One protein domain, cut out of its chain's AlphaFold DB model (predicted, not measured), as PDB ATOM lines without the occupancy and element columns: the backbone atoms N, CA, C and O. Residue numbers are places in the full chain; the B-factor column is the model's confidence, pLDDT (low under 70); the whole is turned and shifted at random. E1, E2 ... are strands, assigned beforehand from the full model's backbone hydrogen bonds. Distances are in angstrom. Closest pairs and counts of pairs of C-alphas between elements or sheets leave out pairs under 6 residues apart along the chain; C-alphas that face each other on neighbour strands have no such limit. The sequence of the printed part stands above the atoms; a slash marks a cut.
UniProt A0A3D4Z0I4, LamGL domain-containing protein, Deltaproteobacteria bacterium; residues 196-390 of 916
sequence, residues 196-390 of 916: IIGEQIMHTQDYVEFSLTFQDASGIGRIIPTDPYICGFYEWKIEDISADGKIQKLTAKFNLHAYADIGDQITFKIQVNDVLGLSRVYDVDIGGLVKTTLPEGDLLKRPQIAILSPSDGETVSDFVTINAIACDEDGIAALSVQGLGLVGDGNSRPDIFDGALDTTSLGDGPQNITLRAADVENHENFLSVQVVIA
ATOM      1  N   ILE A 196      56.159 -33.749  12.363       89.88
ATOM      2  CA  ILE A 196      56.174 -32.478  13.114       89.88
ATOM      3  C   ILE A 196      56.871 -31.398  12.279       89.88
ATOM      4  O   ILE A 196      58.092 -31.399  12.127       89.88
ATOM      5  N   ILE A 197      56.101 -30.412  11.819       90.44
ATOM      6  CA  ILE A 197      56.592 -29.245  11.070       90.44
ATOM      7  C   ILE A 197      56.798 -27.993  11.938       90.44
ATOM      8  O   ILE A 197      57.289 -26.969  11.455       90.44
ATOM      9  N   GLY A 198      56.418 -28.034  13.218       87.12
ATOM     10  CA  GLY A 198      56.589 -26.908  14.131       87.12
ATOM     11  C   GLY A 198      56.528 -27.299  15.602       87.12
ATOM     12  O   GLY A 198      55.692 -28.099  16.004       87.12
ATOM     13  N   GLU A 199      57.386 -26.679  16.407       91.31
ATOM     14  CA  GLU A 199      57.502 -26.892  17.851       91.31
ATOM     15  C   GLU A 199      57.658 -25.538  18.560       91.31
ATOM     16  O   GLU A 199      58.385 -24.654  18.092       91.31
ATOM     17  N   GLN A 200      56.974 -25.358  19.692       88.81
ATOM     18  CA  GLN A 200      57.160 -24.228  20.607       88.81
ATOM     19  C   GLN A 200      57.021 -24.705  22.053       88.81
ATOM     20  O   GLN A 200      56.075 -25.422  22.359       88.81
ATOM     21  N   ILE A 201      57.911 -24.263  22.947       85.75
ATOM     22  CA  ILE A 201      57.872 -24.563  24.388       85.75
ATOM     23  C   ILE A 201      58.055 -23.258  25.179       85.75
ATOM     24  O   ILE A 201      58.915 -22.432  24.858       85.75
ATOM     25  N   MET A 202      57.242 -23.061  26.218       82.69
ATOM     26  CA  MET A 202      57.274 -21.919  27.131       82.69
ATOM     27  C   MET A 202      57.212 -22.390  28.588       82.69
ATOM     28  O   MET A 202      56.208 -22.936  29.036       82.69
ATOM     29  N   HIS A 203      58.262 -22.113  29.362       79.81
ATOM     30  CA  HIS A 203      58.287 -22.391  30.802       79.81
ATOM     31  C   HIS A 203      57.792 -21.177  31.601       79.81
ATOM     32  O   HIS A 203      58.184 -20.038  31.330       79.81
ATOM     33  N   THR A 204      56.993 -21.423  32.639       75.12
ATOM     34  CA  THR A 204      56.599 -20.425  33.646       75.12
ATOM     35  C   THR A 204      57.160 -20.803  35.027       75.12
ATOM     36  O   THR A 204      58.152 -21.526  35.111       75.12
ATOM     37  N   GLN A 205      56.593 -20.279  36.120       67.50
ATOM     38  CA  GLN A 205      56.946 -20.718  37.480       67.50
ATOM     39  C   GLN A 205      56.117 -21.920  37.952       67.50
ATOM     40  O   GLN A 205      56.558 -22.626  38.852       67.50
ATOM     41  N   ASP A 206      54.952 -22.146  37.341       67.75
ATOM     42  CA  ASP A 206      53.947 -23.106  37.807       67.75
ATOM     43  C   ASP A 206      53.665 -24.211  36.772       67.75
ATOM     44  O   ASP A 206      53.288 -25.321  37.138       67.75
ATOM     45  N   TYR A 207      53.881 -23.930  35.482       74.38
ATOM     46  CA  TYR A 207      53.637 -24.855  34.370       74.38
ATOM     47  C   TYR A 207      54.612 -24.671  33.193       74.38
ATOM     48  O   TYR A 207      55.202 -23.599  33.021       74.38
ATOM     49  N   VAL A 208      54.724 -25.695  32.347       79.00
ATOM     50  CA  VAL A 208      55.269 -25.620  30.982       79.00
ATOM     51  C   VAL A 208      54.112 -25.724  29.992       79.00
ATOM     52  O   VAL A 208      53.217 -26.543  30.169       79.00
ATOM     53  N   GLU A 209      54.104 -24.880  28.970       86.50
ATOM     54  CA  GLU A 209      53.145 -24.899  27.863       86.50
ATOM     55  C   GLU A 209      53.900 -25.186  26.573       86.50
ATOM     56  O   GLU A 209      54.901 -24.525  26.295       86.50
ATOM     57  N   PHE A 210      53.430 -26.147  25.782       87.00
ATOM     58  CA  PHE A 210      54.005 -26.429  24.472       87.00
ATOM     59  C   PHE A 210      52.952 -26.467  23.368       87.00
ATOM     60  O   PHE A 210      51.741 -26.513  23.600       87.00
ATOM     61  N   SER A 211      53.430 -26.414  22.132       89.69
ATOM     62  CA  SER A 211      52.643 -26.628  20.929       89.69
ATOM     63  C   SER A 211      53.450 -27.405  19.905       89.69
ATOM     64  O   SER A 211      54.608 -27.067  19.659       89.69
ATOM     65  N   LEU A 212      52.810 -28.392  19.284       91.81
ATOM     66  CA  LEU A 212      53.347 -29.162  18.167       91.81
ATOM     67  C   LEU A 212      52.394 -29.016  16.985       91.81
ATOM     68  O   LEU A 212      51.188 -29.192  17.145       91.81
ATOM     69  N   THR A 213      52.924 -28.690  15.812       91.50
ATOM     70  CA  THR A 213      52.170 -28.680  14.557       91.50
ATOM     71  C   THR A 213      52.596 -29.881  13.729       91.50
ATOM     72  O   THR A 213      53.775 -30.003  13.394       91.50
ATOM     73  N   PHE A 214      51.635 -30.729  13.388       91.25
ATOM     74  CA  PHE A 214      51.801 -31.904  12.543       91.25
ATOM     75  C   PHE A 214      51.318 -31.597  11.123       91.25
ATOM     76  O   PHE A 214      50.373 -30.826  10.945       91.25
ATOM     77  N   GLN A 215      51.959 -32.200  10.127       89.56
ATOM     78  CA  GLN A 215      51.528 -32.201   8.734       89.56
ATOM     79  C   GLN A 215      51.620 -33.618   8.163       89.56
ATOM     80  O   GLN A 215      52.529 -34.370   8.504       89.56
ATOM     81  N   ASP A 216      50.689 -33.934   7.273       87.44
ATOM     82  CA  ASP A 216      50.588 -35.191   6.535       87.44
ATOM     83  C   ASP A 216      50.035 -34.905   5.123       87.44
ATOM     84  O   ASP A 216      49.446 -33.834   4.918       87.44
ATOM     85  N   ALA A 217      50.254 -35.771   4.125       78.00
ATOM     86  CA  ALA A 217      49.764 -35.516   2.765       78.00
ATOM     87  C   ALA A 217      48.369 -36.104   2.499       78.00
ATOM     88  O   ALA A 217      47.621 -35.511   1.713       78.00
ATOM     89  N   SER A 218      47.962 -37.164   3.193       70.31
ATOM     90  CA  SER A 218      46.599 -37.697   3.196       70.31
ATOM     91  C   SER A 218      45.717 -36.963   4.215       70.31
ATOM     92  O   SER A 218      44.627 -36.510   3.856       70.31
ATOM     93  N   GLY A 219      46.212 -36.741   5.437       76.25
ATOM     94  CA  GLY A 219      45.570 -35.957   6.497       76.25
ATOM     95  C   GLY A 219      45.756 -36.545   7.899       76.25
ATOM     96  O   GLY A 219      45.932 -37.746   8.055       76.25
ATOM     97  N   ILE A 220      45.683 -35.718   8.949       76.88
ATOM     98  CA  ILE A 220      45.845 -36.188  10.337       76.88
ATOM     99  C   ILE A 220      44.533 -36.804  10.855       76.88
ATOM    100  O   ILE A 220      43.514 -36.120  10.935       76.88
ATOM    101  N   GLY A 221      44.563 -38.082  11.251       69.50
ATOM    102  CA  GLY A 221      43.394 -38.823  11.737       69.50
ATOM    103  C   GLY A 221      43.216 -38.822  13.260       69.50
ATOM    104  O   GLY A 221      42.117 -38.562  13.752       69.50
ATOM    105  N   ARG A 222      44.270 -39.111  14.044       73.06
ATOM    106  CA  ARG A 222      44.209 -39.104  15.528       73.06
ATOM    107  C   ARG A 222      45.568 -38.773  16.151       73.06
ATOM    108  O   ARG A 222      46.590 -39.295  15.724       73.06
ATOM    109  N   ILE A 223      45.565 -37.973  17.218       73.00
ATOM    110  CA  ILE A 223      46.736 -37.679  18.064       73.00
ATOM    111  C   ILE A 223      46.478 -38.282  19.455       73.00
ATOM    112  O   ILE A 223      45.436 -38.016  20.052       73.00
ATOM    113  N   ILE A 224      47.404 -39.096  19.970       68.50
ATOM    114  CA  ILE A 224      47.247 -39.897  21.199       68.50
ATOM    115  C   ILE A 224      48.526 -39.802  22.051       68.50
ATOM    116  O   ILE A 224      49.604 -40.077  21.528       68.50
ATOM    117  N   PRO A 225      48.475 -39.468  23.352       66.88
ATOM    118  CA  PRO A 225      49.628 -39.635  24.236       66.88
ATOM    119  C   PRO A 225      49.777 -41.113  24.656       66.88
ATOM    120  O   PRO A 225      48.789 -41.762  24.991       66.88
ATOM    121  N   THR A 226      50.996 -41.660  24.630       65.00
ATOM    122  CA  THR A 226      51.250 -43.119  24.729       65.00
ATOM    123  C   THR A 226      52.293 -43.521  25.783       65.00
ATOM    124  O   THR A 226      52.893 -44.591  25.697       65.00
ATOM    125  N   ASP A 227      52.525 -42.677  26.791       63.62
ATOM    126  CA  ASP A 227      53.568 -42.867  27.809       63.62
ATOM    127  C   ASP A 227      53.009 -42.760  29.244       63.62
ATOM    128  O   ASP A 227      52.222 -41.855  29.512       63.62
ATOM    129  N   PRO A 228      53.400 -43.622  30.204       48.31
ATOM    130  CA  PRO A 228      52.945 -43.514  31.595       48.31
ATOM    131  C   PRO A 228      53.347 -42.211  32.326       48.31
ATOM    132  O   PRO A 228      52.756 -41.903  33.361       48.31
ATOM    133  N   TYR A 229      54.298 -41.407  31.831       52.41
ATOM    134  CA  TYR A 229      54.734 -40.153  32.480       52.41
ATOM    135  C   TYR A 229      53.816 -38.927  32.239       52.41
ATOM    136  O   TYR A 229      54.220 -37.790  32.474       52.41
ATOM    137  N   ILE A 230      52.561 -39.127  31.819       58.59
ATOM    138  CA  ILE A 230      51.566 -38.061  31.542       58.59
ATOM    139  C   ILE A 230      51.145 -37.251  32.795       58.59
ATOM    140  O   ILE A 230      50.526 -36.188  32.682       58.59
ATOM    141  N   CYS A 231      51.472 -37.685  34.014       54.28
ATOM    142  CA  CYS A 231      51.021 -36.968  35.207       54.28
ATOM    143  C   CYS A 231      51.620 -35.562  35.336       54.28
ATOM    144  O   CYS A 231      52.828 -35.371  35.393       54.28
ATOM    145  N   GLY A 232      50.727 -34.571  35.396       62.25
ATOM    146  CA  GLY A 232      51.048 -33.148  35.321       62.25
ATOM    147  C   GLY A 232      50.298 -32.432  34.202       62.25
ATOM    148  O   GLY A 232      50.071 -31.228  34.316       62.25
ATOM    149  N   PHE A 233      49.845 -33.127  33.154       69.31
ATOM    150  CA  PHE A 233      48.957 -32.516  32.163       69.31
ATOM    151  C   PHE A 233      47.625 -32.071  32.788       69.31
ATOM    152  O   PHE A 233      47.000 -32.813  33.543       69.31
ATOM    153  N   TYR A 234      47.194 -30.850  32.457       63.69
ATOM    154  CA  TYR A 234      45.905 -30.280  32.890       63.69
ATOM    155  C   TYR A 234      45.180 -29.484  31.790       63.69
ATOM    156  O   TYR A 234      44.046 -29.050  31.978       63.69
ATOM    157  N   GLU A 235      45.825 -29.279  30.640       71.38
ATOM    158  CA  GLU A 235      45.234 -28.680  29.444       71.38
ATOM    159  C   GLU A 235      45.814 -29.406  28.224       71.38
ATOM    160  O   GLU A 235      47.031 -29.585  28.142       71.38
ATOM    161  N   TRP A 236      44.959 -29.821  27.294       72.81
ATOM    162  CA  TRP A 236      45.316 -30.466  26.029       72.81
ATOM    163  C   TRP A 236      44.278 -30.033  24.994       72.81
ATOM    164  O   TRP A 236      43.084 -30.016  25.289       72.81
ATOM    165  N   LYS A 237      44.717 -29.613  23.809       79.12
ATOM    166  CA  LYS A 237      43.843 -29.067  22.769       79.12
ATOM    167  C   LYS A 237      44.402 -29.357  21.385       79.12
ATOM    168  O   LYS A 237      45.573 -29.075  21.135       79.12
ATOM    169  N   ILE A 238      43.552 -29.833  20.484       79.31
ATOM    170  CA  ILE A 238      43.865 -30.011  19.062       79.31
ATOM    171  C   ILE A 238      43.117 -28.931  18.261       79.31
ATOM    172  O   ILE A 238      41.999 -28.550  18.606       79.31
ATOM    173  N   GLU A 239      43.761 -28.378  17.235       81.81
ATOM    174  CA  GLU A 239      43.216 -27.345  16.348       81.81
ATOM    175  C   GLU A 239      43.565 -27.681  14.887       81.81
ATOM    176  O   GLU A 239      44.749 -27.747  14.550       81.81
ATOM    177  N   ASP A 240      42.572 -27.836  14.004       79.19
ATOM    178  CA  ASP A 240      42.810 -27.853  12.554       79.19
ATOM    179  C   ASP A 240      43.303 -26.474  12.088       79.19
ATOM    180  O   ASP A 240      42.689 -25.440  12.375       79.19
ATOM    181  N   ILE A 241      44.421 -26.444  11.363       82.31
ATOM    182  CA  ILE A 241      45.016 -25.215  10.813       82.31
ATOM    183  C   ILE A 241      44.793 -25.104   9.301       82.31
ATOM    184  O   ILE A 241      44.743 -23.987   8.773       82.31
ATOM    185  N   SER A 242      44.611 -26.224   8.601       77.12
ATOM    186  CA  SER A 242      44.208 -26.258   7.194       77.12
ATOM    187  C   SER A 242      42.777 -26.785   7.034       77.12
ATOM    188  O   SER A 242      42.299 -27.605   7.810       77.12
ATOM    189  N   ALA A 243      42.064 -26.292   6.016       67.06
ATOM    190  CA  ALA A 243      40.648 -26.616   5.782       67.06
ATOM    191  C   ALA A 243      40.416 -28.000   5.132       67.06
ATOM    192  O   ALA A 243      39.300 -28.306   4.718       67.06
ATOM    193  N   ASP A 244      41.479 -28.792   5.009       64.81
ATOM    194  CA  ASP A 244      41.559 -30.125   4.409       64.81
ATOM    195  C   ASP A 244      42.059 -31.191   5.410       64.81
ATOM    196  O   ASP A 244      42.274 -32.331   5.017       64.81
ATOM    197  N   GLY A 245      42.268 -30.838   6.689       68.50
ATOM    198  CA  GLY A 245      42.760 -31.755   7.735       68.50
ATOM    199  C   GLY A 245      44.250 -32.116   7.642       68.50
ATOM    200  O   GLY A 245      44.769 -32.847   8.486       68.50
ATOM    201  N   LYS A 246      44.972 -31.591   6.642       81.06
ATOM    202  CA  LYS A 246      46.378 -31.938   6.362       81.06
ATOM    203  C   LYS A 246      47.390 -31.277   7.302       81.06
ATOM    204  O   LYS A 246      48.556 -31.660   7.314       81.06
ATOM    205  N   ILE A 247      46.962 -30.304   8.112       84.56
ATOM    206  CA  ILE A 247      47.773 -29.655   9.150       84.56
ATOM    207  C   ILE A 247      46.945 -29.471  10.428       84.56
ATOM    208  O   ILE A 247      46.015 -28.659  10.460       84.56
ATOM    209  N   GLN A 248      47.358 -30.136  11.508       87.00
ATOM    210  CA  GLN A 248      46.790 -29.986  12.854       87.00
ATOM    211  C   GLN A 248      47.826 -29.467  13.850       87.00
ATOM    212  O   GLN A 248      49.027 -29.700  13.716       87.00
ATOM    213  N   LYS A 249      47.363 -28.771  14.891       89.00
ATOM    214  CA  LYS A 249      48.193 -28.291  15.998       89.00
ATOM    215  C   LYS A 249      47.683 -28.798  17.336       89.00
ATOM    216  O   LYS A 249      46.589 -28.446  17.765       89.00
ATOM    217  N   LEU A 250      48.542 -29.523  18.038       87.06
ATOM    218  CA  LEU A 250      48.421 -29.782  19.463       87.06
ATOM    219  C   LEU A 250      48.923 -28.570  20.262       87.06
ATOM    220  O   LEU A 250      49.946 -27.968  19.935       87.06
ATOM    221  N   THR A 251      48.229 -28.242  21.348       86.62
ATOM    222  CA  THR A 251      48.657 -27.323  22.414       86.62
ATOM    223  C   THR A 251      48.379 -27.982  23.751       86.62
ATOM    224  O   THR A 251      47.274 -28.480  23.947       86.62
ATOM    225  N   ALA A 252      49.332 -27.981  24.679       82.12
ATOM    226  CA  ALA A 252      49.114 -28.590  25.988       82.12
ATOM    227  C   ALA A 252      49.895 -27.886  27.104       82.12
ATOM    228  O   ALA A 252      50.912 -27.236  26.853       82.12
ATOM    229  N   LYS A 253      49.407 -28.018  28.346       80.94
ATOM    230  CA  LYS A 253      50.042 -27.474  29.554       80.94
ATOM    231  C   LYS A 253      50.268 -28.543  30.618       80.94
ATOM    232  O   LYS A 253      49.375 -29.333  30.926       80.94
ATOM    233  N   PHE A 254      51.461 -28.495  31.199       77.12
ATOM    234  CA  PHE A 254      52.004 -29.445  32.160       77.12
ATOM    235  C   PHE A 254      52.410 -28.728  33.459       77.12
ATOM    236  O   PHE A 254      53.225 -27.807  33.442       77.12
ATOM    237  N   ASN A 255      51.847 -29.135  34.592       72.62
ATOM    238  CA  ASN A 255      52.048 -28.565  35.924       72.62
ATOM    239  C   ASN A 255      53.393 -29.002  36.535       72.62
ATOM    240  O   ASN A 255      53.606 -30.176  36.833       72.62
ATOM    241  N   LEU A 256      54.280 -28.042  36.803       67.31
ATOM    242  CA  LEU A 256      55.616 -28.297  37.360       67.31
ATOM    243  C   LEU A 256      55.602 -28.733  38.834       67.31
ATOM    244  O   LEU A 256      56.614 -29.219  39.334       67.31
ATOM    245  N   HIS A 257      54.474 -28.581  39.533       63.53
ATOM    246  CA  HIS A 257      54.306 -29.009  40.924       63.53
ATOM    247  C   HIS A 257      53.694 -30.417  41.067       63.53
ATOM    248  O   HIS A 257      53.414 -30.835  42.187       63.53
ATOM    249  N   ALA A 258      53.482 -31.154  39.967       54.66
ATOM    250  CA  ALA A 258      52.847 -32.479  39.976       54.66
ATOM    251  C   ALA A 258      53.727 -33.635  40.500       54.66
ATOM    252  O   ALA A 258      53.232 -34.744  40.672       54.66
ATOM    253  N   TYR A 259      55.014 -33.390  40.762       53.97
ATOM    254  CA  TYR A 259      55.980 -34.399  41.202       53.97
ATOM    255  C   TYR A 259      56.976 -33.809  42.217       53.97
ATOM    256  O   TYR A 259      57.537 -32.734  42.001       53.97
ATOM    257  N   ALA A 260      57.266 -34.539  43.299       46.91
ATOM    258  CA  ALA A 260      58.156 -34.073  44.375       46.91
ATOM    259  C   ALA A 260      59.669 -34.085  44.034       46.91
ATOM    260  O   ALA A 260      60.457 -33.360  44.655       46.91
ATOM    261  N   ASP A 261      60.092 -34.899  43.060       49.75
ATOM    262  CA  ASP A 261      61.482 -35.006  42.592       49.75
ATOM    263  C   ASP A 261      61.530 -35.318  41.077       49.75
ATOM    264  O   ASP A 261      61.760 -36.450  40.658       49.75
ATOM    265  N   ILE A 262      61.293 -34.294  40.247       51.50
ATOM    266  CA  ILE A 262      61.522 -34.352  38.791       51.50
ATOM    267  C   ILE A 262      63.035 -34.331  38.509       51.50
ATOM    268  O   ILE A 262      63.780 -33.579  39.148       51.50
ATOM    269  N   GLY A 263      63.485 -35.139  37.544       51.06
ATOM    270  CA  GLY A 263      64.859 -35.119  37.030       51.06
ATOM    271  C   GLY A 263      65.180 -33.904  36.144       51.06
ATOM    272  O   GLY A 263      64.398 -32.966  36.023       51.06
ATOM    273  N   ASP A 264      66.346 -33.924  35.492       54.16
ATOM    274  CA  ASP A 264      66.794 -32.819  34.623       54.16
ATOM    275  C   ASP A 264      65.984 -32.695  33.306       54.16
ATOM    276  O   ASP A 264      66.006 -31.637  32.671       54.16
ATOM    277  N   GLN A 265      65.252 -33.744  32.907       62.72
ATOM    278  CA  GLN A 265      64.410 -33.817  31.703       62.72
ATOM    279  C   GLN A 265      63.034 -34.415  32.037       62.72
ATOM    280  O   GLN A 265      62.914 -35.213  32.969       62.72
ATOM    281  N   ILE A 266      62.018 -34.047  31.251       68.31
ATOM    282  CA  ILE A 266      60.687 -34.670  31.244       68.31
ATOM    283  C   ILE A 266      60.417 -35.046  29.795       68.31
ATOM    284  O   ILE A 266      60.309 -34.158  28.953       68.31
ATOM    285  N   THR A 267      60.307 -36.339  29.510       72.62
ATOM    286  CA  THR A 267      60.048 -36.849  28.162       72.62
ATOM    287  C   THR A 267      58.847 -37.778  28.205       72.62
ATOM    288  O   THR A 267      58.734 -38.587  29.122       72.62
ATOM    289  N   PHE A 268      57.952 -37.638  27.235       73.56
ATOM    290  CA  PHE A 268      56.753 -38.459  27.071       73.56
ATOM    291  C   PHE A 268      56.500 -38.683  25.577       73.56
ATOM    292  O   PHE A 268      57.059 -37.977  24.732       73.56
ATOM    293  N   LYS A 269      55.652 -39.660  25.252       79.88
ATOM    294  CA  LYS A 269      55.380 -40.071  23.874       79.88
ATOM    295  C   LYS A 269      54.028 -39.605  23.370       79.88
ATOM    296  O   LYS A 269      53.033 -39.653  24.093       79.88
ATOM    297  N   ILE A 270      54.002 -39.204  22.103       83.06
ATOM    298  CA  ILE A 270      52.781 -38.938  21.341       83.06
ATOM    299  C   ILE A 270      52.794 -39.810  20.091       83.06
ATOM    300  O   ILE A 270      53.694 -39.689  19.266       83.06
ATOM    301  N   GLN A 271      51.790 -40.662  19.931       83.06
ATOM    302  CA  GLN A 271      51.476 -41.301  18.664       83.06
ATOM    303  C   GLN A 271      50.573 -40.383  17.833       83.06
ATOM    304  O   GLN A 271      49.577 -39.859  18.335       83.06
ATOM    305  N   VAL A 272      50.904 -40.210  16.559       82.06
ATOM    306  CA  VAL A 272      50.045 -39.552  15.569       82.06
ATOM    307  C   VAL A 272      49.760 -40.537  14.451       82.06
ATOM    308  O   VAL A 272      50.690 -41.152  13.929       82.06
ATOM    309  N   ASN A 273      48.482 -40.668  14.111       77.38
ATOM    310  CA  ASN A 273      47.978 -41.473  13.007       77.38
ATOM    311  C   ASN A 273      47.461 -40.543  11.903       77.38
ATOM    312  O   ASN A 273      46.815 -39.535  12.214       77.38
ATOM    313  N   ASP A 274      47.697 -40.898  10.645       75.69
ATOM    314  CA  ASP A 274      47.061 -40.267   9.483       75.69
ATOM    315  C   ASP A 274      45.620 -40.798   9.259       75.69
ATOM    316  O   ASP A 274      45.020 -41.415  10.150       75.69
ATOM    317  N   VAL A 275      45.049 -40.549   8.076       65.25
ATOM    318  CA  VAL A 275      43.752 -41.097   7.630       65.25
ATOM    319  C   VAL A 275      43.860 -42.429   6.867       65.25
ATOM    320  O   VAL A 275      42.829 -43.009   6.525       65.25
ATOM    321  N   LEU A 276      45.072 -42.925   6.594       61.69
ATOM    322  CA  LEU A 276      45.344 -44.203   5.915       61.69
ATOM    323  C   LEU A 276      45.683 -45.344   6.897       61.69
ATOM    324  O   LEU A 276      45.648 -46.512   6.518       61.69
ATOM    325  N   GLY A 277      45.964 -45.018   8.161       62.72
ATOM    326  CA  GLY A 277      46.380 -45.935   9.220       62.72
ATOM    327  C   GLY A 277      47.884 -45.931   9.521       62.72
ATOM    328  O   GLY A 277      48.302 -46.638  10.444       62.72
ATOM    329  N   LEU A 278      48.705 -45.145   8.812       70.88
ATOM    330  CA  LEU A 278      50.120 -44.991   9.151       70.88
ATOM    331  C   LEU A 278      50.242 -44.253  10.482       70.88
ATOM    332  O   LEU A 278      49.502 -43.312  10.771       70.88
ATOM    333  N   SER A 279      51.204 -44.667  11.304       80.81
ATOM    334  CA  SER A 279      51.423 -44.061  12.613       80.81
ATOM    335  C   SER A 279      52.892 -43.774  12.883       80.81
ATOM    336  O   SER A 279      53.787 -44.518  12.474       80.81
ATOM    337  N   ARG A 280      53.152 -42.675  13.596       83.69
ATOM    338  CA  ARG A 280      54.485 -42.309  14.078       83.69
ATOM    339  C   ARG A 280      54.424 -41.916  15.546       83.69
ATOM    340  O   ARG A 280      53.551 -41.158  15.959       83.69
ATOM    341  N   VAL A 281      55.376 -42.424  16.324       85.06
ATOM    342  CA  VAL A 281      55.539 -42.091  17.744       85.06
ATOM    343  C   VAL A 281      56.669 -41.078  17.911       85.06
ATOM    344  O   VAL A 281      57.752 -41.244  17.350       85.06
ATOM    345  N   TYR A 282      56.405 -40.042  18.698       84.56
ATOM    346  CA  TYR A 282      57.291 -38.921  18.980       84.56
ATOM    347  C   TYR A 282      57.687 -38.878  20.447       84.56
ATOM    348  O   TYR A 282      56.815 -38.712  21.294       84.56
ATOM    349  N   ASP A 283      58.987 -38.944  20.735       84.31
ATOM    350  CA  ASP A 283      59.540 -38.558  22.036       84.31
ATOM    351  C   ASP A 283      59.591 -37.022  22.133       84.31
ATOM    352  O   ASP A 283      60.282 -36.368  21.349       84.31
ATOM    353  N   VAL A 284      58.869 -36.436  23.093       81.88
ATOM    354  CA  VAL A 284      58.772 -34.981  23.295       81.88
ATOM    355  C   VAL A 284      59.419 -34.610  24.632       81.88
ATOM    356  O   VAL A 284      58.885 -34.952  25.685       81.88
ATOM    357  N   ASP A 285      60.572 -33.928  24.612       80.94
ATOM    358  CA  ASP A 285      61.261 -33.439  25.822       80.94
ATOM    359  C   ASP A 285      60.891 -31.982  26.122       80.94
ATOM    360  O   ASP A 285      61.151 -31.088  25.319       80.94
ATOM    361  N   ILE A 286      60.314 -31.739  27.301       76.75
ATOM    362  CA  ILE A 286      59.880 -30.403  27.738       76.75
ATOM    363  C   ILE A 286      60.767 -29.768  28.820       76.75
ATOM    364  O   ILE A 286      60.512 -28.624  29.184       76.75
ATOM    365  N   GLY A 287      61.823 -30.455  29.286       65.06
ATOM    366  CA  GLY A 287      62.921 -29.899  30.101       65.06
ATOM    367  C   GLY A 287      62.607 -29.412  31.537       65.06
ATOM    368  O   GLY A 287      61.551 -28.856  31.837       65.06
ATOM    369  N   GLY A 288      63.572 -29.571  32.454       56.16
ATOM    370  CA  GLY A 288      63.490 -29.056  33.836       56.16
ATOM    371  C   GLY A 288      63.878 -27.565  33.997       56.16
ATOM    372  O   GLY A 288      64.025 -26.826  33.027       56.16
ATOM    373  N   LEU A 289      64.124 -27.026  35.200       51.12
ATOM    374  CA  LEU A 289      64.006 -27.585  36.557       51.12
ATOM    375  C   LEU A 289      64.096 -26.435  37.595       51.12
ATOM    376  O   LEU A 289      65.029 -25.631  37.527       51.12
ATOM    377  N   VAL A 290      63.225 -26.377  38.613       41.66
ATOM    378  CA  VAL A 290      63.495 -25.630  39.864       41.66
ATOM    379  C   VAL A 290      62.932 -26.392  41.064       41.66
ATOM    380  O   VAL A 290      61.725 -26.565  41.175       41.66
ATOM    381  N   LYS A 291      63.786 -26.767  42.025       46.34
ATOM    382  CA  LYS A 291      63.351 -27.368  43.298       46.34
ATOM    383  C   LYS A 291      62.804 -26.296  44.254       46.34
ATOM    384  O   LYS A 291      63.495 -25.856  45.178       46.34
ATOM    385  N   THR A 292      61.583 -25.831  43.999       42.75
ATOM    386  CA  THR A 292      60.803 -25.006  44.931       42.75
ATOM    387  C   THR A 292      60.360 -25.852  46.127       42.75
ATOM    388  O   THR A 292      60.004 -27.019  45.996       42.75
ATOM    389  N   THR A 293      60.388 -25.284  47.333       45.03
ATOM    390  CA  THR A 293      59.721 -25.911  48.483       45.03
ATOM    391  C   THR A 293      58.218 -25.721  48.324       45.03
ATOM    392  O   THR A 293      57.757 -24.578  48.400       45.03
ATOM    393  N   LEU A 294      57.489 -26.818  48.112       47.28
ATOM    394  CA  LEU A 294      56.030 -26.832  48.007       47.28
ATOM    395  C   LEU A 294      55.378 -26.066  49.180       47.28
ATOM    396  O   LEU A 294      55.809 -26.234  50.327       47.28
ATOM    397  N   PRO A 295      54.345 -25.237  48.939       44.34
ATOM    398  CA  PRO A 295      53.518 -24.703  50.013       44.34
ATOM    399  C   PRO A 295      52.720 -25.842  50.666       44.34
ATOM    400  O   PRO A 295      51.952 -26.512  49.984       44.34
ATOM    401  N   GLU A 296      52.857 -26.055  51.979       47.84
ATOM    402  CA  GLU A 296      52.025 -27.031  52.704       47.84
ATOM    403  C   GLU A 296      50.531 -26.648  52.604       47.84
ATOM    404  O   GLU A 296      50.117 -25.613  53.138       47.84
ATOM    405  N   GLY A 297      49.714 -27.481  51.942       53.09
ATOM    406  CA  GLY A 297      48.257 -27.313  51.881       53.09
ATOM    407  C   GLY A 297      47.511 -28.337  51.009       53.09
ATOM    408  O   GLY A 297      48.043 -28.818  50.009       53.09
ATOM    409  N   ASP A 298      46.247 -28.601  51.368       52.94
ATOM    410  CA  ASP A 298      45.299 -29.602  50.813       52.94
ATOM    411  C   ASP A 298      44.899 -29.431  49.320       52.94
ATOM    412  O   ASP A 298      43.829 -29.877  48.892       52.94
ATOM    413  N   LEU A 299      45.700 -28.717  48.526       50.47
ATOM    414  CA  LEU A 299      45.517 -28.555  47.078       50.47
ATOM    415  C   LEU A 299      46.555 -29.329  46.256       50.47
ATOM    416  O   LEU A 299      46.326 -29.525  45.069       50.47
ATOM    417  N   LEU A 300      47.661 -29.766  46.870       55.38
ATOM    418  CA  LEU A 300      48.651 -30.642  46.228       55.38
ATOM    419  C   LEU A 300      48.335 -32.133  46.436       55.38
ATOM    420  O   LEU A 300      48.652 -32.932  45.567       55.38
ATOM    421  N   LYS A 301      47.645 -32.488  47.531       64.00
ATOM    422  CA  LYS A 301      47.063 -33.824  47.767       64.00
ATOM    423  C   LYS A 301      45.692 -33.942  47.094       64.00
ATOM    424  O   LYS A 301      44.678 -34.025  47.784       64.00
ATOM    425  N   ARG A 302      45.621 -33.749  45.779       73.12
ATOM    426  CA  ARG A 302      44.371 -33.874  45.019       73.12
ATOM    427  C   ARG A 302      44.663 -34.391  43.621       73.12
ATOM    428  O   ARG A 302      45.536 -33.821  42.958       73.12
ATOM    429  N   PRO A 303      43.836 -35.319  43.115       76.94
ATOM    430  CA  PRO A 303      44.058 -35.886  41.805       76.94
ATOM    431  C   PRO A 303      43.947 -34.813  40.719       76.94
ATOM    432  O   PRO A 303      42.999 -34.030  40.674       76.94
ATOM    433  N   GLN A 304      44.924 -34.760  39.828       75.19
ATOM    434  CA  GLN A 304      44.896 -33.937  38.625       75.19
ATOM    435  C   GLN A 304      44.059 -34.648  37.557       75.19
ATOM    436  O   GLN A 304      43.966 -35.875  37.554       75.19
ATOM    437  N   ILE A 305      43.421 -33.873  36.681       76.12
ATOM    438  CA  ILE A 305      42.576 -34.368  35.588       76.12
ATOM    439  C   ILE A 305      42.929 -33.563  34.337       76.12
ATOM    440  O   ILE A 305      43.053 -32.341  34.422       76.12
ATOM    441  N   ALA A 306      43.027 -34.231  33.194       72.19
ATOM    442  CA  ALA A 306      43.024 -33.614  31.873       72.19
ATOM    443  C   ALA A 306      41.876 -34.197  31.040       72.19
ATOM    444  O   ALA A 306      41.648 -35.406  31.057       72.19
ATOM    445  N   ILE A 307      41.171 -33.341  30.302       74.06
ATOM    446  CA  ILE A 307      40.248 -33.752  29.238       74.06
ATOM    447  C   ILE A 307      40.999 -33.559  27.923       74.06
ATOM    448  O   ILE A 307      41.515 -32.471  27.671       74.06
ATOM    449  N   LEU A 308      41.102 -34.626  27.133       69.19
ATOM    450  CA  LEU A 308      41.765 -34.640  25.825       69.19
ATOM    451  C   LEU A 308      40.741 -34.522  24.681       69.19
ATOM    452  O   LEU A 308      41.064 -33.984  23.625       69.19
ATOM    453  N   SER A 309      39.511 -34.993  24.915       61.50
ATOM    454  CA  SER A 309      38.324 -34.830  24.063       61.50
ATOM    455  C   SER A 309      37.049 -34.879  24.924       61.50
ATOM    456  O   SER A 309      37.024 -35.660  25.883       61.50
ATOM    457  N   PRO A 310      35.977 -34.128  24.608       68.69
ATOM    458  CA  PRO A 310      35.907 -33.051  23.612       68.69
ATOM    459  C   PRO A 310      36.612 -31.765  24.078       68.69
ATOM    460  O   PRO A 310      36.975 -31.620  25.246       68.69
ATOM    461  N   SER A 311      36.793 -30.818  23.159       71.69
ATOM    462  CA  SER A 311      37.427 -29.513  23.388       71.69
ATOM    463  C   SER A 311      36.473 -28.457  23.971       71.69
ATOM    464  O   SER A 311      35.258 -28.498  23.784       71.69
ATOM    465  N   ASP A 312      37.028 -27.441  24.644       72.31
ATOM    466  CA  ASP A 312      36.228 -26.327  25.177       72.31
ATOM    467  C   ASP A 312      35.675 -25.438  24.051       72.31
ATOM    468  O   ASP A 312      36.412 -24.932  23.199       72.31
ATOM    469  N   GLY A 313      34.354 -25.266  24.048       65.12
ATOM    470  CA  GLY A 313      33.577 -24.618  22.994       65.12
ATOM    471  C   GLY A 313      33.184 -25.527  21.821       65.12
ATOM    472  O   GLY A 313      32.539 -25.035  20.892       65.12
ATOM    473  N   GLU A 314      33.542 -26.815  21.832       70.31
ATOM    474  CA  GLU A 314      33.224 -27.746  20.742       70.31
ATOM    475  C   GLU A 314      31.707 -27.905  20.565       70.31
ATOM    476  O   GLU A 314      30.959 -28.009  21.538       70.31
ATOM    477  N   THR A 315      31.234 -27.883  19.317       66.44
ATOM    478  CA  THR A 315      29.810 -28.053  18.997       66.44
ATOM    479  C   THR A 315      29.549 -29.508  18.648       66.44
ATOM    480  O   THR A 315      30.073 -29.990  17.650       66.44
ATOM    481  N   VAL A 316      28.741 -30.189  19.462       68.31
ATOM    482  CA  VAL A 316      28.548 -31.644  19.391       68.31
ATOM    483  C   VAL A 316      27.065 -32.008  19.301       68.31
ATOM    484  O   VAL A 316      26.191 -31.292  19.806       68.31
ATOM    485  N   SER A 317      26.788 -33.129  18.644       66.12
ATOM    486  CA  SER A 317      25.465 -33.740  18.500       66.12
ATOM    487  C   SER A 317      25.615 -35.255  18.396       66.12
ATOM    488  O   SER A 317      26.712 -35.755  18.157       66.12
ATOM    489  N   ASP A 318      24.513 -35.987  18.561       57.06
ATOM    490  CA  ASP A 318      24.487 -37.451  18.546       57.06
ATOM    491  C   ASP A 318      25.492 -38.045  19.554       57.06
ATOM    492  O   ASP A 318      25.289 -37.851  20.755       57.06
ATOM    493  N   PHE A 319      26.573 -38.704  19.128       54.28
ATOM    494  CA  PHE A 319      27.579 -39.290  20.028       54.28
ATOM    495  C   PHE A 319      28.901 -38.508  20.027       54.28
ATOM    496  O   PHE A 319      29.443 -38.203  18.969       54.28
ATOM    497  N   VAL A 320      29.463 -38.261  21.216       65.38
ATOM    498  CA  VAL A 320      30.797 -37.658  21.403       65.38
ATOM    499  C   VAL A 320      31.705 -38.582  22.216       65.38
ATOM    500  O   VAL A 320      31.302 -39.090  23.262       65.38
ATOM    501  N   THR A 321      32.942 -38.794  21.765       67.31
ATOM    502  CA  THR A 321      33.945 -39.551  22.529       67.31
ATOM    503  C   THR A 321      34.590 -38.651  23.578       67.31
ATOM    504  O   THR A 321      35.268 -37.674  23.249       67.31
ATOM    505  N   ILE A 322      34.398 -38.998  24.849       70.75
ATOM    506  CA  ILE A 322      35.129 -38.419  25.971       70.75
ATOM    507  C   ILE A 322      36.422 -39.215  26.139       70.75
ATOM    508  O   ILE A 322      36.390 -40.421  26.377       70.75
ATOM    509  N   ASN A 323      37.550 -38.520  26.059       66.06
ATOM    510  CA  ASN A 323      38.875 -39.072  26.306       66.06
ATOM    511  C   ASN A 323      39.559 -38.209  27.377       66.06
ATOM    512  O   ASN A 323      39.631 -36.987  27.227       66.06
ATOM    513  N   ALA A 324      39.984 -38.805  28.490       72.75
ATOM    514  CA  ALA A 324      40.472 -38.081  29.665       72.75
ATOM    515  C   ALA A 324      41.443 -38.925  30.505       72.75
ATOM    516  O   ALA A 324      41.448 -40.150  30.426       72.75
ATOM    517  N   ILE A 325      42.263 -38.267  31.326       71.56
ATOM    518  CA  ILE A 325      43.307 -38.906  32.146       71.56
ATOM    519  C   ILE A 325      43.299 -38.301  33.555       71.56
ATOM    520  O   ILE A 325      43.094 -37.092  33.701       71.56
ATOM    521  N   ALA A 326      43.539 -39.118  34.587       75.06
ATOM    522  CA  ALA A 326      43.677 -38.678  35.974       75.06
ATOM    523  C   ALA A 326      44.930 -39.230  36.680       75.06
ATOM    524  O   ALA A 326      45.393 -40.341  36.426       75.06
ATOM    525  N   CYS A 327      45.471 -38.431  37.603       71.31
ATOM    526  CA  CYS A 327      46.766 -38.659  38.249       71.31
ATOM    527  C   CYS A 327      46.802 -38.193  39.702       71.31
ATOM    528  O   CYS A 327      46.376 -37.081  39.980       71.31
ATOM    529  N   ASP A 328      47.424 -38.959  40.597       70.06
ATOM    530  CA  ASP A 328      47.793 -38.504  41.945       70.06
ATOM    531  C   ASP A 328      49.102 -39.187  42.400       70.06
ATOM    532  O   ASP A 328      49.439 -40.254  41.880       70.06
ATOM    533  N   GLU A 329      49.845 -38.597  43.347       63.16
ATOM    534  CA  GLU A 329      51.074 -39.199  43.893       63.16
ATOM    535  C   GLU A 329      50.786 -40.433  44.769       63.16
ATOM    536  O   GLU A 329      51.515 -41.431  44.708       63.16
ATOM    537  N   ASP A 330      49.672 -40.411  45.507       67.69
ATOM    538  CA  ASP A 330      49.158 -41.557  46.259       67.69
ATOM    539  C   ASP A 330      48.375 -42.524  45.332       67.69
ATOM    540  O   ASP A 330      48.279 -43.727  45.602       67.69
ATOM    541  N   GLY A 331      47.937 -42.048  44.162       66.50
ATOM    542  CA  GLY A 331      47.302 -42.814  43.079       66.50
ATOM    543  C   GLY A 331      45.775 -42.699  43.045       66.50
ATOM    544  O   GLY A 331      45.142 -42.395  44.053       66.50
ATOM    545  N   ILE A 332      45.178 -42.944  41.874       75.88
ATOM    546  CA  ILE A 332      43.727 -42.845  41.661       75.88
ATOM    547  C   ILE A 332      43.005 -44.084  42.209       75.88
ATOM    548  O   ILE A 332      43.462 -45.211  42.040       75.88
ATOM    549  N   ALA A 333      41.868 -43.857  42.866       73.00
ATOM    550  CA  ALA A 333      40.935 -44.885  43.324       73.00
ATOM    551  C   ALA A 333      39.606 -44.886  42.543       73.00
ATOM    552  O   ALA A 333      38.878 -45.875  42.598       73.00
ATOM    553  N   ALA A 334      39.270 -43.786  41.854       74.81
ATOM    554  CA  ALA A 334      38.193 -43.729  40.860       74.81
ATOM    555  C   ALA A 334      38.268 -42.461  39.990       74.81
ATOM    556  O   ALA A 334      38.056 -41.356  40.504       74.81
ATOM    557  N   LEU A 335      38.444 -42.613  38.675       78.06
ATOM    558  CA  LEU A 335      38.002 -41.645  37.663       78.06
ATOM    559  C   LEU A 335      36.540 -41.920  37.263       78.06
ATOM    560  O   LEU A 335      36.107 -43.069  37.210       78.06
ATOM    561  N   SER A 336      35.742 -40.875  37.022       79.25
ATOM    562  CA  SER A 336      34.314 -41.007  36.683       79.25
ATOM    563  C   SER A 336      33.741 -39.778  35.969       79.25
ATOM    564  O   SER A 336      34.174 -38.654  36.236       79.25
ATOM    565  N   VAL A 337      32.721 -39.963  35.120       77.19
ATOM    566  CA  VAL A 337      31.975 -38.854  34.482       77.19
ATOM    567  C   VAL A 337      30.674 -38.574  35.249       77.19
ATOM    568  O   VAL A 337      29.829 -39.454  35.448       77.19
ATOM    569  N   GLN A 338      30.500 -37.336  35.718       70.00
ATOM    570  CA  GLN A 338      29.430 -36.972  36.642       70.00
ATOM    571  C   GLN A 338      28.044 -37.051  35.984       70.00
ATOM    572  O   GLN A 338      27.775 -36.404  34.977       70.00
ATOM    573  N   GLY A 339      27.137 -37.810  36.608       57.00
ATOM    574  CA  GLY A 339      25.749 -37.973  36.160       57.00
ATOM    575  C   GLY A 339      25.523 -39.076  35.121       57.00
ATOM    576  O   GLY A 339      24.369 -39.377  34.837       57.00
ATOM    577  N   LEU A 340      26.590 -39.700  34.606       56.81
ATOM    578  CA  LEU A 340      26.525 -40.692  33.522       56.81
ATOM    579  C   LEU A 340      26.893 -42.120  33.958       56.81
ATOM    580  O   LEU A 340      26.690 -43.058  33.200       56.81
ATOM    581  N   GLY A 341      27.421 -42.304  35.173       49.84
ATOM    582  CA  GLY A 341      27.732 -43.630  35.734       49.84
ATOM    583  C   GLY A 341      28.992 -44.302  35.177       49.84
ATOM    584  O   GLY A 341      29.370 -45.356  35.675       49.84
ATOM    585  N   LEU A 342      29.653 -43.681  34.199       51.88
ATOM    586  CA  LEU A 342      30.892 -44.156  33.580       51.88
ATOM    587  C   LEU A 342      32.079 -44.016  34.555       51.88
ATOM    588  O   LEU A 342      32.197 -42.990  35.237       51.88
ATOM    589  N   VAL A 343      32.952 -45.028  34.598       56.09
ATOM    590  CA  VAL A 343      34.098 -45.170  35.525       56.09
ATOM    591  C   VAL A 343      35.363 -45.544  34.728       56.09
ATOM    592  O   VAL A 343      35.236 -46.175  33.681       56.09
ATOM    593  N   GLY A 344      36.549 -45.127  35.189       51.94
ATOM    594  CA  GLY A 344      37.858 -45.514  34.624       51.94
ATOM    595  C   GLY A 344      38.255 -46.974  34.902       51.94
ATOM    596  O   GLY A 344      37.499 -47.716  35.532       51.94
ATOM    597  N   ASP A 345      39.445 -47.393  34.449       51.94
ATOM    598  CA  ASP A 345      39.878 -48.805  34.516       51.94
ATOM    599  C   ASP A 345      40.170 -49.309  35.946       51.94
ATOM    600  O   ASP A 345      40.132 -50.516  36.221       51.94
ATOM    601  N   GLY A 346      40.421 -48.379  36.873       44.09
ATOM    602  CA  GLY A 346      40.548 -48.644  38.304       44.09
ATOM    603  C   GLY A 346      41.809 -49.398  38.745       44.09
ATOM    604  O   GLY A 346      41.860 -49.821  39.900       44.09
ATOM    605  N   ASN A 347      42.814 -49.584  37.881       46.56
ATOM    606  CA  ASN A 347      44.076 -50.261  38.219       46.56
ATOM    607  C   ASN A 347      45.350 -49.566  37.707       46.56
ATOM    608  O   ASN A 347      46.446 -49.926  38.152       46.56
ATOM    609  N   SER A 348      45.253 -48.594  36.803       51.69
ATOM    610  CA  SER A 348      46.415 -47.915  36.226       51.69
ATOM    611  C   SER A 348      46.877 -46.668  37.017       51.69
ATOM    612  O   SER A 348      46.180 -46.093  37.857       51.69
ATOM    613  N   ARG A 349      48.146 -46.287  36.813       54.31
ATOM    614  CA  ARG A 349      48.793 -45.073  37.349       54.31
ATOM    615  C   ARG A 349      49.600 -44.447  36.200       54.31
ATOM    616  O   ARG A 349      50.747 -44.869  36.021       54.31
ATOM    617  N   PRO A 350      49.064 -43.487  35.419       57.25
ATOM    618  CA  PRO A 350      47.763 -42.796  35.532       57.25
ATOM    619  C   PRO A 350      46.532 -43.670  35.258       57.25
ATOM    620  O   PRO A 350      46.684 -44.662  34.564       57.25
ATOM    621  N   ASP A 351      45.349 -43.243  35.728       63.75
ATOM    622  CA  ASP A 351      44.022 -43.799  35.367       63.75
ATOM    623  C   ASP A 351      43.511 -43.116  34.085       63.75
ATOM    624  O   ASP A 351      43.600 -41.887  33.960       63.75
ATOM    625  N   ILE A 352      43.009 -43.891  33.122       63.75
ATOM    626  CA  ILE A 352      42.624 -43.419  31.783       63.75
ATOM    627  C   ILE A 352      41.144 -43.712  31.517       63.75
ATOM    628  O   ILE A 352      40.614 -44.771  31.848       63.75
ATOM    629  N   PHE A 353      40.477 -42.759  30.870       67.81
ATOM    630  CA  PHE A 353      39.102 -42.865  30.408       67.81
ATOM    631  C   PHE A 353      39.033 -42.676  28.885       67.81
ATOM    632  O   PHE A 353      39.422 -41.622  28.382       67.81
ATOM    633  N   ASP A 354      38.487 -43.656  28.163       65.00
ATOM    634  CA  ASP A 354      38.108 -43.544  26.745       65.00
ATOM    635  C   ASP A 354      36.693 -44.131  26.591       65.00
ATOM    636  O   ASP A 354      36.477 -45.309  26.877       65.00
ATOM    637  N   GLY A 355      35.698 -43.315  26.225       59.12
ATOM    638  CA  GLY A 355      34.299 -43.761  26.199       59.12
ATOM    639  C   GLY A 355      33.311 -42.758  25.600       59.12
ATOM    640  O   GLY A 355      33.512 -41.546  25.652       59.12
ATOM    641  N   ALA A 356      32.219 -43.260  25.020       60.34
ATOM    642  CA  ALA A 356      31.232 -42.446  24.306       60.34
ATOM    643  C   ALA A 356      30.110 -41.891  25.207       60.34
ATOM    644  O   ALA A 356      29.646 -42.550  26.138       60.34
ATOM    645  N   LEU A 357      29.630 -40.691  24.873       69.12
ATOM    646  CA  LEU A 357      28.478 -40.011  25.467       69.12
ATOM    647  C   LEU A 357      27.412 -39.736  24.396       69.12
ATOM    648  O   LEU A 357      27.686 -39.062  23.406       69.12
ATOM    649  N   ASP A 358      26.182 -40.192  24.640       67.56
ATOM    650  CA  ASP A 358      24.977 -39.780  23.906       67.56
ATOM    651  C   ASP A 358      24.521 -38.371  24.344       67.56
ATOM    652  O   ASP A 358      24.120 -38.138  25.489       67.56
ATOM    653  N   THR A 359      24.560 -37.426  23.408       68.56
ATOM    654  CA  THR A 359      24.172 -36.021  23.596       68.56
ATOM    655  C   THR A 359      22.732 -35.710  23.172       68.56
ATOM    656  O   THR A 359      22.240 -34.612  23.441       68.56
ATOM    657  N   THR A 360      22.012 -36.660  22.563       59.38
ATOM    658  CA  THR A 360      20.628 -36.466  22.077       59.38
ATOM    659  C   THR A 360      19.636 -36.191  23.213       59.38
ATOM    660  O   THR A 360      18.615 -35.528  23.019       59.38
ATOM    661  N   SER A 361      19.963 -36.660  24.421       59.22
ATOM    662  CA  SER A 361      19.203 -36.434  25.655       59.22
ATOM    663  C   SER A 361      19.497 -35.089  26.342       59.22
ATOM    664  O   SER A 361      18.781 -34.703  27.273       59.22
ATOM    665  N   LEU A 362      20.530 -34.361  25.900       66.38
ATOM    666  CA  LEU A 362      20.982 -33.110  26.509       66.38
ATOM    667  C   LEU A 362      20.247 -31.886  25.936       66.38
ATOM    668  O   LEU A 362      19.734 -31.885  24.818       66.38
ATOM    669  N   GLY A 363      20.178 -30.818  26.736       61.78
ATOM    670  CA  GLY A 363      19.499 -29.575  26.359       61.78
ATOM    671  C   GLY A 363      20.384 -28.635  25.536       61.78
ATOM    672  O   GLY A 363      21.565 -28.480  25.836       61.78
ATOM    673  N   ASP A 364      19.790 -27.953  24.559       61.81
ATOM    674  CA  ASP A 364      20.505 -27.093  23.607       61.81
ATOM    675  C   ASP A 364      21.245 -25.902  24.223       61.81
ATOM    676  O   ASP A 364      20.775 -25.254  25.165       61.81
ATOM    677  N   GLY A 365      22.358 -25.543  23.584       66.56
ATOM    678  CA  GLY A 365      23.280 -24.509  24.030       66.56
ATOM    679  C   GLY A 365      24.434 -25.085  24.861       66.56
ATOM    680  O   GLY A 365      24.720 -26.279  24.781       66.56
ATOM    681  N   PRO A 366      25.142 -24.241  25.629       74.94
ATOM    682  CA  PRO A 366      26.296 -24.677  26.406       74.94
ATOM    683  C   PRO A 366      25.901 -25.642  27.535       74.94
ATOM    684  O   PRO A 366      25.126 -25.281  28.424       74.94
ATOM    685  N   GLN A 367      26.495 -26.835  27.525       80.19
ATOM    686  CA  GLN A 367      26.468 -27.828  28.601       80.19
ATOM    687  C   GLN A 367      27.885 -28.083  29.114       80.19
ATOM    688  O   GLN A 367      28.851 -27.973  28.363       80.19
ATOM    689  N   ASN A 368      28.015 -28.457  30.387       84.75
ATOM    690  CA  ASN A 368      29.309 -28.774  30.988       84.75
ATOM    691  C   ASN A 368      29.445 -30.290  31.187       84.75
ATOM    692  O   ASN A 368      28.772 -30.853  32.054       84.75
ATOM    693  N   ILE A 369      30.357 -30.937  30.463       83.56
ATOM    694  CA  ILE A 369      30.781 -32.312  30.760       83.56
ATOM    695  C   ILE A 369      31.768 -32.225  31.923       83.56
ATOM    696  O   ILE A 369      32.755 -31.502  31.830       83.56
ATOM    697  N   THR A 370      31.486 -32.911  33.032       84.44
ATOM    698  CA  THR A 370      32.293 -32.833  34.263       84.44
ATOM    699  C   THR A 370      32.816 -34.207  34.649       84.44
ATOM    700  O   THR A 370      32.024 -35.126  34.848       84.44
ATOM    701  N   LEU A 371      34.131 -34.334  34.817       84.69
ATOM    702  CA  LEU A 371      34.752 -35.511  35.416       84.69
ATOM    703  C   LEU A 371      35.076 -35.262  36.888       84.69
ATOM    704  O   LEU A 371      35.377 -34.140  37.299       84.69
ATOM    705  N   ARG A 372      35.033 -36.343  37.664       87.25
ATOM    706  CA  ARG A 372      35.474 -36.430  39.055       87.25
ATOM    707  C   ARG A 372      36.556 -37.495  39.152       87.25
ATOM    708  O   ARG A 372      36.303 -38.644  38.791       87.25
ATOM    709  N   ALA A 373      37.694 -37.125  39.726       84.31
ATOM    710  CA  ALA A 373      38.721 -38.060  40.164       84.31
ATOM    711  C   ALA A 373      38.799 -38.076  41.697       84.31
ATOM    712  O   ALA A 373      38.616 -37.038  42.342       84.31
ATOM    713  N   ALA A 374      39.083 -39.244  42.268       81.12
ATOM    714  CA  ALA A 374      39.380 -39.433  43.684       81.12
ATOM    715  C   ALA A 374      40.671 -40.245  43.857       81.12
ATOM    716  O   ALA A 374      40.862 -41.236  43.149       81.12
ATOM    717  N   ASP A 375      41.534 -39.838  44.789       77.88
ATOM    718  CA  ASP A 375      42.748 -40.580  45.155       77.88
ATOM    719  C   ASP A 375      42.467 -41.697  46.189       77.88
ATOM    720  O   ASP A 375      41.353 -41.833  46.710       77.88
ATOM    721  N   VAL A 376      43.482 -42.505  46.514       73.44
ATOM    722  CA  VAL A 376      43.388 -43.567  47.540       73.44
ATOM    723  C   VAL A 376      43.252 -43.054  48.984       73.44
ATOM    724  O   VAL A 376      42.795 -43.803  49.850       73.44
ATOM    725  N   GLU A 377      43.593 -41.793  49.269       75.88
ATOM    726  CA  GLU A 377      43.331 -41.143  50.566       75.88
ATOM    727  C   GLU A 377      41.913 -40.525  50.644       75.88
ATOM    728  O   GLU A 377      41.455 -40.163  51.729       75.88
ATOM    729  N   ASN A 378      41.158 -40.548  49.537       73.19
ATOM    730  CA  ASN A 378      39.832 -39.960  49.306       73.19
ATOM    731  C   ASN A 378      39.809 -38.418  49.223       73.19
ATOM    732  O   ASN A 378      38.798 -37.790  49.558       73.19
ATOM    733  N   HIS A 379      40.879 -37.786  48.735       81.06
ATOM    734  CA  HIS A 379      40.793 -36.416  48.226       81.06
ATOM    735  C   HIS A 379      40.191 -36.415  46.815       81.06
ATOM    736  O   HIS A 379      40.479 -37.282  45.994       81.06
ATOM    737  N   GLU A 380      39.354 -35.417  46.524       84.75
ATOM    738  CA  GLU A 380      38.627 -35.321  45.252       84.75
ATOM    739  C   GLU A 380      38.994 -34.062  44.466       84.75
ATOM    740  O   GLU A 380      39.238 -32.991  45.039       84.75
ATOM    741  N   ASN A 381      38.934 -34.173  43.141       83.25
ATOM    742  CA  ASN A 381      39.006 -33.047  42.222       83.25
ATOM    743  C   ASN A 381      37.976 -33.186  41.094       83.25
ATOM    744  O   ASN A 381      37.490 -34.282  40.808       83.25
ATOM    745  N   PHE A 382      37.648 -32.060  40.463       85.19
ATOM    746  CA  PHE A 382      36.650 -31.964  39.403       85.19
ATOM    747  C   PHE A 382      37.167 -31.056  38.288       85.19
ATOM    748  O   PHE A 382      37.621 -29.943  38.559       85.19
ATOM    749  N   LEU A 383      37.046 -31.507  37.040       82.81
ATOM    750  CA  LEU A 383      37.319 -30.710  35.845       82.81
ATOM    751  C   LEU A 383      36.085 -30.732  34.944       82.81
ATOM    752  O   LEU A 383      35.440 -31.771  34.803       82.81
ATOM    753  N   SER A 384      35.768 -29.591  34.335       84.75
ATOM    754  CA  SER A 384      34.654 -29.455  33.399       84.75
ATOM    755  C   SER A 384      35.114 -28.832  32.087       84.75
ATOM    756  O   SER A 384      35.836 -27.836  32.113       84.75
ATOM    757  N   VAL A 385      34.619 -29.361  30.970       82.31
ATOM    758  CA  VAL A 385      34.690 -28.738  29.639       82.31
ATOM    759  C   VAL A 385      33.295 -28.272  29.224       82.31
ATOM    760  O   VAL A 385      32.308 -28.953  29.521       82.31
ATOM    761  N   GLN A 386      33.182 -27.110  28.577       84.06
ATOM    762  CA  GLN A 386      31.911 -26.620  28.047       84.06
ATOM    763  C   GLN A 386      31.768 -26.973  26.566       84.06
ATOM    764  O   GLN A 386      32.492 -26.447  25.730       84.06
ATOM    765  N   VAL A 387      30.783 -27.802  26.233       81.75
ATOM    766  CA  VAL A 387      30.402 -28.122  24.850       81.75
ATOM    767  C   VAL A 387      29.100 -27.419  24.477       81.75
ATOM    768  O   VAL A 387      28.259 -27.152  25.337       81.75
ATOM    769  N   VAL A 388      28.904 -27.115  23.198       77.88
ATOM    770  CA  VAL A 388      27.660 -26.544  22.668       77.88
ATOM    771  C   VAL A 388      26.823 -27.664  22.055       77.88
ATOM    772  O   VAL A 388      27.128 -28.152  20.972       77.88
ATOM    773  N   ILE A 389      25.746 -28.051  22.736       76.19
ATOM    774  CA  ILE A 389      24.767 -29.020  22.226       76.19
ATOM    775  C   ILE A 389      23.835 -28.315  21.229       76.19
ATOM    776  O   ILE A 389      23.351 -27.212  21.510       76.19
ATOM    777  N   ALA A 390      23.586 -28.917  20.061       66.06
ATOM    778  CA  ALA A 390      23.026 -28.216  18.895       66.06
ATOM    779  C   ALA A 390      21.780 -28.881  18.256       66.06
ATOM    780  O   ALA A 390      21.656 -28.957  17.034       66.06
TER     781      ALA A 390
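This is residues 196 to 390 of the 916 residues of the protein "LamGL domain-containing protein" of Deltaproteobacteria bacterium (UniProt A0A3D4Z0I4). Two lobes stand side by side, each a small sandwich of two antiparallel sheets: E1 to E7 make the first, loosely face to face, and E8 to E13 the second, with its sheets closer together. The lobes meet along the edge strands E4 and E8, and the long loop of residues 286 to 303 runs from one to the other. The printed part has 195 residues with thirteen named strands, E1 to E13 in chain order, and no named helix: the class is all strand. The sheets' orders are E1 E2 E5 E4, E3 E6 E7, E8 E9 E11 and E10 E12 E13. The whole is compact, with a radius of gyration of the C-alphas of 17.3 A and spans of 48 by 41 by 28 A.

Find C-alpha 196 at (56.174, -32.478, 13.114), where E1 begins and runs to residue 203. Read on through E2, residues 207 to 215, 26.8 A long; E3, 220 to 225; E4, 233 to 240; E5, 247 to 255, 27.1 A; E6, 267 to 274, 23.0 A; and E7, 279 to 285. Past the loop, E8 begins at C-alpha 304, (44.896, -33.937, 38.625), and ends at 309. Then come E9, 319 to 327, 26.5 A; E10, 332 to 337; E11, 351 to 358, 22.6 A; E12, 365 to 375, 32.9 A; and E13, 380 to 389, 27.6 A, ending at (24.767, -29.020, 22.226).

The four sheets are a stack of sheets, here in two face-to-face pairs. In the twisted first sheet, look for N 200 and O 211 of the hairpin E1 and E2, 2.9 A apart, N 210 and O 252 of E2 and E5, 2.9 A, and N 237 and O 251 of E4 and E5, 2.8 A. Sheet E3 E6 E7 faces it, the parts that face each other being 10.5 A centre to centre; N 224 and O 271 of E3 and E6 are 2.8 A apart, N 282 and O 270 of the hairpin E6 and E7 2.8 A. The closest C-alphas of E4 and E8, Tyr 234 and Ala 306, are 4.5 A apart. In E8 E9 E11, find N 306 and O 325 at 2.9 A and N 324 and O 353 at 2.9 A. Sheet E10 E12 E13 faces it, the parts that face each other being 8.5 A centre to centre, with N 336 and O 372 of E10 and E12 at 2.9 A and N 369 and O 385 of the hairpin E12 and E13 at 2.9 A. E1 and E13 are apart.

The C-alphas of Ser 218 and Glu 296 are the two farthest apart, 50.9 A. The printed part has no cut. The long links are E5 to E6, E7 to E8 and E10 to E11. The mean pLDDT of the printed part is 70.5; 89 residues are under 70, among them 224 to 234, 256 to 266, 287 to 301 and 339 to 365.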